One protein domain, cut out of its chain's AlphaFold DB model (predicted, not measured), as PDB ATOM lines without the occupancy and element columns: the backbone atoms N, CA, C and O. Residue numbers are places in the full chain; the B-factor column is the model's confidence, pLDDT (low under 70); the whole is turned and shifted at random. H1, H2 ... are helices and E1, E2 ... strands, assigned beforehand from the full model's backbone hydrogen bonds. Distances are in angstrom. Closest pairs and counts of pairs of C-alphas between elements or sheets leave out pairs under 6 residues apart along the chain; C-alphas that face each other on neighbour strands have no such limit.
ATOM      1  N   GLU A  30     -11.684 -23.411 -27.842       86.00
ATOM      2  CA  GLU A  30     -11.683 -21.947 -27.958       86.00
ATOM      3  C   GLU A  30     -12.336 -21.520 -29.273       86.00
ATOM      4  O   GLU A  30     -13.214 -20.654 -29.292       86.00
ATOM      5  N   HIS A  31     -11.992 -22.216 -30.356       87.25
ATOM      6  CA  HIS A  31     -12.617 -22.022 -31.655       87.25
ATOM      7  C   HIS A  31     -14.121 -22.321 -31.642       87.25
ATOM      8  O   HIS A  31     -14.890 -21.545 -32.204       87.25
ATOM      9  N   LEU A  32     -14.562 -23.416 -31.012       87.50
ATOM     10  CA  LEU A  32     -15.989 -23.757 -30.935       87.50
ATOM     11  C   LEU A  32     -16.797 -22.683 -30.201       87.50
ATOM     12  O   LEU A  32     -17.890 -22.317 -30.645       87.50
ATOM     13  N   ARG A  33     -16.256 -22.149 -29.102       86.31
ATOM     14  CA  ARG A  33     -16.890 -21.067 -28.344       86.31
ATOM     15  C   ARG A  33     -17.021 -19.803 -29.188       86.31
ATOM     16  O   ARG A  33     -18.105 -19.222 -29.254       86.31
ATOM     17  N   ASP A  34     -15.937 -19.392 -29.836       89.62
ATOM     18  CA  ASP A  34     -15.909 -18.169 -30.635       89.62
ATOM     19  C   ASP A  34     -16.829 -18.288 -31.861       89.62
ATOM     20  O   ASP A  34     -17.595 -17.365 -32.156       89.62
ATOM     21  N   LEU A  35     -16.833 -19.453 -32.519       90.00
ATOM     22  CA  LEU A  35     -17.735 -19.776 -33.627       90.00
ATOM     23  C   LEU A  35     -19.206 -19.713 -33.195       90.00
ATOM     24  O   LEU A  35     -20.023 -19.095 -33.876       90.00
ATOM     25  N   SER A  36     -19.542 -20.291 -32.040       87.31
ATOM     26  CA  SER A  36     -20.911 -20.286 -31.508       87.31
ATOM     27  C   SER A  36     -21.395 -18.868 -31.195       87.31
ATOM     28  O   SER A  36     -22.496 -18.480 -31.584       87.31
ATOM     29  N   GLN A  37     -20.556 -18.050 -30.549       90.38
ATOM     30  CA  GLN A  37     -20.880 -16.647 -30.268       90.38
ATOM     31  C   GLN A  37     -21.052 -15.829 -31.548       90.38
ATOM     32  O   GLN A  37     -21.953 -14.989 -31.631       90.38
ATOM     33  N   HIS A  38     -20.209 -16.075 -32.553       90.12
ATOM     34  CA  HIS A  38     -20.338 -15.445 -33.859       90.12
ATOM     35  C   HIS A  38     -21.672 -15.824 -34.510       90.12
ATOM     36  O   HIS A  38     -22.419 -14.937 -34.919       90.12
ATOM     37  N   ALA A  39     -21.999 -17.117 -34.561       88.62
ATOM     38  CA  ALA A  39     -23.223 -17.618 -35.174       88.62
ATOM     39  C   ALA A  39     -24.476 -16.985 -34.544       88.62
ATOM     40  O   ALA A  39     -25.318 -16.438 -35.257       88.62
ATOM     41  N   ILE A  40     -24.553 -16.962 -33.209       88.50
ATOM     42  CA  ILE A  40     -25.662 -16.337 -32.468       88.50
ATOM     43  C   ILE A  40     -25.746 -14.837 -32.772       88.50
ATOM     44  O   ILE A  40     -26.826 -14.303 -33.009       88.50
ATOM     45  N   LYS A  41     -24.608 -14.136 -32.816       90.50
ATOM     46  CA  LYS A  41     -24.585 -12.701 -33.126       90.50
ATOM     47  C   LYS A  41     -25.065 -12.399 -34.550       90.50
ATOM     48  O   LYS A  41     -25.677 -11.355 -34.767       90.50
ATOM     49  N   THR A  42     -24.764 -13.274 -35.506       89.94
ATOM     50  CA  THR A  42     -25.100 -13.080 -36.924       89.94
ATOM     51  C   THR A  42     -26.549 -13.447 -37.233       89.94
ATOM     52  O   THR A  42     -27.201 -12.725 -37.984       89.94
ATOM     53  N   TYR A  43     -27.064 -14.531 -36.650       87.75
ATOM     54  CA  TYR A  43     -28.362 -15.110 -37.023       87.75
ATOM     55  C   TYR A  43     -29.441 -15.001 -35.930       87.75
ATOM     56  O   TYR A  43     -30.611 -15.278 -36.196       87.75
ATOM     57  N   GLY A  44     -29.094 -14.538 -34.726       86.38
ATOM     58  CA  GLY A  44     -30.038 -14.264 -33.644       86.38
ATOM     59  C   GLY A  44     -30.762 -15.518 -33.156       86.38
ATOM     60  O   GLY A  44     -30.143 -16.405 -32.585       86.38
ATOM     61  N   GLU A  45     -32.074 -15.569 -33.383       78.50
ATOM     62  CA  GLU A  45     -32.960 -16.666 -32.957       78.50
ATOM     63  C   GLU A  45     -33.241 -17.677 -34.088       78.50
ATOM     64  O   GLU A  45     -34.040 -18.597 -33.922       78.50
ATOM     65  N   ASP A  46     -32.635 -17.512 -35.270       84.12
ATOM     66  CA  ASP A  46     -32.779 -18.484 -36.356       84.12
ATOM     67  C   ASP A  46     -31.836 -19.677 -36.141       84.12
ATOM     68  O   ASP A  46     -30.738 -19.752 -36.701       84.12
ATOM     69  N   THR A  47     -32.290 -20.628 -35.322       82.88
ATOM     70  CA  THR A  47     -31.549 -21.845 -34.961       82.88
ATOM     71  C   THR A  47     -31.049 -22.609 -36.184       82.88
ATOM     72  O   THR A  47     -29.928 -23.113 -36.174       82.88
ATOM     73  N   ARG A  48     -31.830 -22.672 -37.272       84.56
ATOM     74  CA  ARG A  48     -31.416 -23.390 -38.488       84.56
ATOM     75  C   ARG A  48     -30.237 -22.709 -39.163       84.56
ATOM     76  O   ARG A  48     -29.288 -23.382 -39.555       84.56
ATOM     77  N   SER A  49     -30.284 -21.387 -39.289       85.94
ATOM     78  CA  SER A  49     -29.181 -20.628 -39.880       85.94
ATOM     79  C   SER A  49     -27.916 -20.703 -39.020       85.94
ATOM     80  O   SER A  49     -26.824 -20.852 -39.565       85.94
ATOM     81  N   ILE A  50     -28.058 -20.708 -37.689       87.56
ATOM     82  CA  ILE A  50     -26.948 -20.935 -36.748       87.56
ATOM     83  C   ILE A  50     -26.317 -22.311 -36.964       87.56
ATOM     84  O   ILE A  50     -25.106 -22.403 -37.159       87.56
ATOM     85  N   VAL A  51     -27.128 -23.373 -36.953       86.94
ATOM     86  CA  VAL A  51     -26.666 -24.758 -37.135       86.94
ATOM     87  C   VAL A  51     -25.937 -24.906 -38.467       86.94
ATOM     88  O   VAL A  51     -24.808 -25.391 -38.496       86.94
ATOM     89  N   ASN A  52     -26.546 -24.436 -39.557       87.94
ATOM     90  CA  ASN A  52     -25.964 -24.526 -40.894       87.94
ATOM     91  C   ASN A  52     -24.627 -23.790 -40.988       87.94
ATOM     92  O   ASN A  52     -23.686 -24.307 -41.584       87.94
ATOM     93  N   PHE A  53     -24.527 -22.606 -40.381       90.12
ATOM     94  CA  PHE A  53     -23.284 -21.847 -40.351       90.12
ATOM     95  C   PHE A  53     -22.187 -22.582 -39.573       90.12
ATOM     96  O   PHE A  53     -21.077 -22.726 -40.075       90.12
ATOM     97  N   ILE A  54     -22.502 -23.111 -38.386       89.44
ATOM     98  CA  ILE A  54     -21.541 -23.873 -37.578       89.44
ATOM     99  C   ILE A  54     -21.054 -25.112 -38.340       89.44
ATOM    100  O   ILE A  54     -19.852 -25.358 -38.402       89.44
ATOM    101  N   VAL A  55     -21.964 -25.880 -38.947       87.81
ATOM    102  CA  VAL A  55     -21.605 -27.086 -39.710       87.81
ATOM    103  C   VAL A  55     -20.734 -26.737 -40.916       87.81
ATOM    104  O   VAL A  55     -19.738 -27.418 -41.142       87.81
ATOM    105  N   ALA A  56     -21.058 -25.670 -41.652       89.38
ATOM    106  CA  ALA A  56     -20.279 -25.234 -42.810       89.38
ATOM    107  C   ALA A  56     -18.846 -24.818 -42.427       89.38
ATOM    108  O   ALA A  56     -17.888 -25.280 -43.045       89.38
ATOM    109  N   GLU A  57     -18.687 -24.015 -41.372       90.44
ATOM    110  CA  GLU A  57     -17.372 -23.570 -40.885       90.44
ATOM    111  C   GLU A  57     -16.528 -24.748 -40.371       90.44
ATOM    112  O   GLU A  57     -15.328 -24.852 -40.638       90.44
ATOM    113  N   LEU A  58     -17.156 -25.695 -39.664       88.81
ATOM    114  CA  LEU A  58     -16.476 -26.915 -39.234       88.81
ATOM    115  C   LEU A  58     -16.088 -27.791 -40.429       88.81
ATOM    116  O   LEU A  58     -14.989 -28.348 -40.437       88.81
ATOM    117  N   GLN A  59     -16.942 -27.897 -41.449       87.38
ATOM    118  CA  GLN A  59     -16.657 -28.673 -42.657       87.38
ATOM    119  C   GLN A  59     -15.454 -28.116 -43.409       87.38
ATOM    120  O   GLN A  59     -14.614 -28.899 -43.850       87.38
ATOM    121  N   GLU A  60     -15.321 -26.792 -43.498       87.50
ATOM    122  CA  GLU A  60     -14.139 -26.160 -44.087       87.50
ATOM    123  C   GLU A  60     -12.868 -26.455 -43.274       87.50
ATOM    124  O   GLU A  60     -11.812 -26.737 -43.843       87.50
ATOM    125  N   LYS A  61     -12.966 -26.447 -41.939       85.31
ATOM    126  CA  LYS A  61     -11.803 -26.579 -41.053       85.31
ATOM    127  C   LYS A  61     -11.293 -28.010 -40.880       85.31
ATOM    128  O   LYS A  61     -10.080 -28.221 -40.901       85.31
ATOM    129  N   VAL A  62     -12.183 -28.979 -40.655       84.38
ATOM    130  CA  VAL A  62     -11.801 -30.372 -40.335       84.38
ATOM    131  C   VAL A  62     -12.108 -31.363 -41.462       84.38
ATOM    132  O   VAL A  62     -11.571 -32.472 -41.471       84.38
ATOM    133  N   GLY A  63     -12.916 -30.960 -42.447       82.50
ATOM    134  CA  GLY A  63     -13.340 -31.800 -43.562       82.50
ATOM    135  C   GLY A  63     -14.503 -32.741 -43.227       82.50
ATOM    136  O   GLY A  63     -14.781 -33.066 -42.073       82.50
ATOM    137  N   GLU A  64     -15.162 -33.245 -44.271       78.38
ATOM    138  CA  GLU A  64     -16.370 -34.086 -44.173       78.38
ATOM    139  C   GLU A  64     -16.154 -35.418 -43.448       78.38
ATOM    140  O   GLU A  64     -17.094 -36.011 -42.934       78.38
ATOM    141  N   LYS A  65     -14.910 -35.904 -43.368       79.50
ATOM    142  CA  LYS A  65     -14.589 -37.195 -42.741       79.50
ATOM    143  C   LYS A  65     -14.996 -37.257 -41.265       79.50
ATOM    144  O   LYS A  65     -15.272 -38.342 -40.759       79.50
ATOM    145  N   TYR A  66     -14.974 -36.118 -40.578       79.62
ATOM    146  CA  TYR A  66     -15.258 -36.036 -39.149       79.62
ATOM    147  C   TYR A  66     -16.634 -35.446 -38.857       79.62
ATOM    148  O   TYR A  66     -16.961 -35.264 -37.693       79.62
ATOM    149  N   LEU A  67     -17.449 -35.154 -39.864       81.56
ATOM    150  CA  LEU A  67     -18.758 -34.550 -39.653       81.56
ATOM    151  C   LEU A  67     -19.836 -35.452 -40.221       81.56
ATOM    152  O   LEU A  67     -19.722 -35.970 -41.330       81.56
ATOM    153  N   ASN A  68     -20.910 -35.608 -39.462       76.31
ATOM    154  CA  ASN A  68     -22.142 -36.123 -40.010       76.31
ATOM    155  C   ASN A  68     -22.801 -34.996 -40.811       76.31
ATOM    156  O   ASN A  68     -23.279 -34.022 -40.243       76.31
ATOM    157  N   THR A  69     -22.779 -35.100 -42.137       69.75
ATOM    158  CA  THR A  69     -23.430 -34.130 -43.032       69.75
ATOM    159  C   THR A  69     -24.926 -34.398 -43.190       69.75
ATOM    160  O   THR A  69     -25.637 -33.598 -43.799       69.75
ATOM    161  N   VAL A  70     -25.421 -35.513 -42.644       72.94
ATOM    162  CA  VAL A  70     -26.847 -35.823 -42.586       72.94
ATOM    163  C   VAL A  70     -27.412 -35.253 -41.291       72.94
ATOM    164  O   VAL A  70     -27.145 -35.762 -40.201       72.94
ATOM    165  N   GLU A  71     -28.214 -34.200 -41.427       71.25
ATOM    166  CA  GLU A  71     -28.928 -33.576 -40.317       71.25
ATOM    167  C   GLU A  71     -30.023 -34.517 -39.791       71.25
ATOM    168  O   GLU A  71     -31.135 -34.575 -40.319       71.25
ATOM    169  N   GLU A  72     -29.694 -35.282 -38.749       74.94
ATOM    170  CA  GLU A  72     -30.628 -36.175 -38.068       74.94
ATOM    171  C   GLU A  72     -30.887 -35.683 -36.641       74.94
ATOM    172  O   GLU A  72     -30.030 -35.765 -35.757       74.94
ATOM    173  N   TRP A  73     -32.097 -35.163 -36.420       74.06
ATOM    174  CA  TRP A  73     -32.562 -34.748 -35.102       74.06
ATOM    175  C   TRP A  73     -33.166 -35.932 -34.356       74.06
ATOM    176  O   TRP A  73     -34.187 -36.492 -34.761       74.06
ATOM    177  N   VAL A  74     -32.561 -36.276 -33.227       74.00
ATOM    178  CA  VAL A  74     -33.042 -37.325 -32.332       74.00
ATOM    179  C   VAL A  74     -33.769 -36.671 -31.162       74.00
ATOM    180  O   VAL A  74     -33.240 -35.776 -30.503       74.00
ATOM    181  N   PHE A  75     -34.993 -37.114 -30.880       64.31
ATOM    182  CA  PHE A  75     -35.709 -36.668 -29.686       64.31
ATOM    183  C   PHE A  75     -35.058 -37.261 -28.437       64.31
ATOM    184  O   PHE A  75     -34.984 -38.482 -28.286       64.31
ATOM    185  N   ASN A  76     -34.626 -36.397 -27.523       59.94
ATOM    186  CA  ASN A  76     -34.099 -36.792 -26.228       59.94
ATOM    187  C   ASN A  76     -35.127 -36.463 -25.137       59.94
ATOM    188  O   ASN A  76     -35.428 -35.296 -24.879       59.94
ATOM    189  N   ASN A  77     -35.664 -37.503 -24.495       59.31
ATOM    190  CA  ASN A  77     -36.510 -37.386 -23.310       59.31
ATOM    191  C   ASN A  77     -35.731 -37.908 -22.102       59.31
ATOM    192  O   ASN A  77     -35.726 -39.108 -21.817       59.31
ATOM    193  N   ALA A  78     -35.065 -36.998 -21.399       53.31
ATOM    194  CA  ALA A  78     -34.300 -37.314 -20.205       53.31
ATOM    195  C   ALA A  78     -34.791 -36.454 -19.039       53.31
ATOM    196  O   ALA A  78     -34.817 -35.227 -19.105       53.31
ATOM    197  N   ARG A  79     -35.153 -37.108 -17.928       42.75
ATOM    198  CA  ARG A  79     -35.388 -36.453 -16.627       42.75
ATOM    199  C   ARG A  79     -36.491 -35.371 -16.620       42.75
ATOM    200  O   ARG A  79     -36.434 -34.463 -15.799       42.75
ATOM    201  N   GLY A  80     -37.499 -35.488 -17.489       50.88
ATOM    202  CA  GLY A  80     -38.627 -34.547 -17.586       50.88
ATOM    203  C   GLY A  80     -38.384 -33.342 -18.504       50.88
ATOM    204  O   GLY A  80     -39.296 -32.540 -18.683       50.88
ATOM    205  N   ALA A  81     -37.197 -33.239 -19.109       52.00
ATOM    206  CA  ALA A  81     -36.876 -32.277 -20.157       52.00
ATOM    207  C   ALA A  81     -37.038 -32.942 -21.538       52.00
ATOM    208  O   ALA A  81     -36.501 -34.028 -21.775       52.00
ATOM    209  N   MET A  82     -37.794 -32.301 -22.435       60.38
ATOM    210  CA  MET A  82     -37.913 -32.691 -23.844       60.38
ATOM    211  C   MET A  82     -37.060 -31.756 -24.687       60.38
ATOM    212  O   MET A  82     -37.335 -30.561 -24.719       60.38
ATOM    213  N   GLY A  83     -36.089 -32.311 -25.403       68.25
ATOM    214  CA  GLY A  83     -35.307 -31.577 -26.391       68.25
ATOM    215  C   GLY A  83     -35.089 -32.393 -27.656       68.25
ATOM    216  O   GLY A  83     -35.334 -33.603 -27.698       68.25
ATOM    217  N   ALA A  84     -34.619 -31.720 -28.694       71.50
ATOM    218  CA  ALA A  84     -34.102 -32.344 -29.895       71.50
ATOM    219  C   ALA A  84     -32.578 -32.186 -29.887       71.50
ATOM    220  O   ALA A  84     -32.056 -31.111 -29.596       71.50
ATOM    221  N   MET A  85     -31.858 -33.264 -30.178       79.38
ATOM    222  CA  MET A  85     -30.407 -33.227 -30.327       79.38
ATOM    223  C   MET A  85     -30.021 -33.563 -31.760       79.38
ATOM    224  O   MET A  85     -30.536 -34.519 -32.334       79.38
ATOM    225  N   TYR A  86     -29.086 -32.802 -32.309       80.25
ATOM    226  CA  TYR A  86     -28.428 -33.101 -33.568       80.25
ATOM    227  C   TYR A  86     -26.974 -33.479 -33.294       80.25
ATOM    228  O   TYR A  86     -26.219 -32.719 -32.688       80.25
ATOM    229  N   ILE A  87     -26.589 -34.684 -33.709       83.06
ATOM    230  CA  ILE A  87     -25.235 -35.206 -33.533       83.06
ATOM    231  C   ILE A  87     -24.386 -34.839 -34.754       83.06
ATOM    232  O   ILE A  87     -24.564 -35.414 -35.827       83.06
ATOM    233  N   ILE A  88     -23.428 -33.927 -34.563       85.06
ATOM    234  CA  ILE A  88     -22.510 -33.466 -35.615       85.06
ATOM    235  C   ILE A  88     -21.281 -34.372 -35.703       85.06
ATOM    236  O   ILE A  88     -20.817 -34.687 -36.796       85.06
ATOM    237  N   HIS A  89     -20.740 -34.795 -34.561       82.94
ATOM    238  CA  HIS A  89     -19.573 -35.670 -34.507       82.94
ATOM    239  C   HIS A  89     -19.678 -36.667 -33.361       82.94
ATOM    240  O   HIS A  89     -20.074 -36.313 -32.250       82.94
ATOM    241  N   THR A  90     -19.233 -37.896 -33.613       81.00
ATOM    242  CA  THR A  90     -19.032 -38.917 -32.581       81.00
ATOM    243  C   THR A  90     -17.741 -39.675 -32.835       81.00
ATOM    244  O   THR A  90     -17.592 -40.316 -33.878       81.00
ATOM    245  N   SER A  91     -16.846 -39.680 -31.855       77.88
ATOM    246  CA  SER A  91     -15.711 -40.594 -31.771       77.88
ATOM    247  C   SER A  91     -15.641 -41.219 -30.373       77.88
ATOM    248  O   SER A  91     -16.496 -40.987 -29.521       77.88
ATOM    249  N   ILE A  92     -14.633 -42.060 -30.136       75.19
ATOM    250  CA  ILE A  92     -14.411 -42.682 -28.821       75.19
ATOM    251  C   ILE A  92     -13.958 -41.636 -27.787       75.19
ATOM    252  O   ILE A  92     -14.188 -41.817 -26.593       75.19
ATOM    253  N   THR A  93     -13.304 -40.562 -28.235       74.25
ATOM    254  CA  THR A  93     -12.643 -39.571 -27.375       74.25
ATOM    255  C   THR A  93     -13.398 -38.252 -27.265       74.25
ATOM    256  O   THR A  93     -13.224 -37.557 -26.270       74.25
ATOM    257  N   GLU A  94     -14.247 -37.912 -28.236       79.38
ATOM    258  CA  GLU A  94     -15.034 -36.676 -28.223       79.38
ATOM    259  C   GLU A  94     -16.354 -36.831 -28.991       79.38
ATOM    260  O   GLU A  94     -16.476 -37.638 -29.916       79.38
ATOM    261  N   TYR A  95     -17.352 -36.034 -28.619       82.94
ATOM    262  CA  TYR A  95     -18.599 -35.894 -29.362       82.94
ATOM    263  C   TYR A  95     -18.974 -34.416 -29.453       82.94
ATOM    264  O   TYR A  95     -18.722 -33.650 -28.527       82.94
ATOM    265  N   LEU A  96     -19.600 -34.029 -30.563       83.56
ATOM    266  CA  LEU A  96     -20.142 -32.691 -30.771       83.56
ATOM    267  C   LEU A  96     -21.626 -32.812 -31.100       83.56
ATOM    268  O   LEU A  96     -22.008 -33.487 -32.061       83.56
ATOM    269  N   ILE A  97     -22.455 -32.156 -30.292       85.06
ATOM    270  CA  ILE A  97     -23.910 -32.149 -30.426       85.06
ATOM    271  C   ILE A  97     -24.428 -30.713 -30.409       85.06
ATOM    272  O   ILE A  97     -23.894 -29.867 -29.696       85.06
ATOM    273  N   ILE A  98     -25.501 -30.458 -31.149       82.06
ATOM    274  CA  ILE A  98     -26.364 -29.297 -30.941       82.06
ATOM    275  C   ILE A  98     -27.587 -29.779 -30.179       82.06
ATOM    276  O   ILE A  98     -28.219 -30.762 -30.564       82.06
ATOM    277  N   PHE A  99     -27.914 -29.094 -29.091       76.94
ATOM    278  CA  PHE A  99     -29.108 -29.363 -28.307       76.94
ATOM    279  C   PHE A  99     -30.058 -28.176 -28.433       76.94
ATOM    280  O   PHE A  99     -29.689 -27.056 -28.087       76.94
ATOM    281  N   ASP A 100     -31.267 -28.434 -28.924       70.00
ATOM    282  CA  ASP A 100     -32.348 -27.458 -29.005       70.00
ATOM    283  C   ASP A 100     -33.520 -27.900 -28.119       70.00
ATOM    284  O   ASP A 100     -33.821 -29.090 -27.984       70.00
ATOM    285  N   THR A 101     -34.202 -26.936 -27.510       57.56
ATOM    286  CA  THR A 101     -35.415 -27.189 -26.735       57.56
ATOM    287  C   THR A 101     -36.490 -26.181 -27.103       57.56
ATOM    288  O   THR A 101     -36.348 -24.981 -26.893       57.56
TER     289      THR A 101
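This is residues 30 to 101 of the 116 residues of the protein "C-8 sterol isomerase" of Aspergillus flavus (strain ATCC MYA-384 / AF70) (UniProt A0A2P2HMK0). A strongly twisted sheet of three strands stands next to a helical hairpin; H2 grazes the sheet, and H1 is off it. The 72 printed residues run H1, H2, E1, E2, E3, class mixed. The sheet, order E1 E2 E3, is a meander, each strand the antiparallel neighbour of the one before. The whole is compact, radius of gyration of the C-alphas 12.7 A, spanning 36 by 32 by 23 A.

E2, residues 81 to 90, is 22.7 A long and bends by 64 degrees at residue 87. E1 is residues 73 to 78, 15.2 A; E3, residues 95 to 100, 16.1 A, ends at C-alpha 100 (-32.348, -27.458, -29.005). H2 is residues 47 to 62, 22.2 A; H1, residues 30 to 43, 20.2 A, begins at C-alpha 30 (-11.683, -21.947, -27.958).

E1 and E2 form a hairpin, with N 76 and O 83 2.9 A apart, within hydrogen-bond range. E2 and E3 form another, with N 86 and O 98 at 2.8 A. H2 only grazes the sheet, with residues 47 to 58; its closest C-alphas to E2 are Val 55 and Ile 88, 7.6 A. H1 and H2, a helical hairpin, touch, H2 with residues 49 to 54 alone; the closest C-alphas, Ala 39 and Ile 50, are 5.2 A apart. They run opposite ways at a tilt of 37 degrees, only just steep. Every O i to N i+4 pair in H1 and H2 is within hydrogen-bond range.

The farthest C-alphas, Glu 60 and Gly 80, are 37.0 A apart. The printed part has no cut and no long link. In this model, pLDDT is under 70 at residues 69, 75 to 83 and 101.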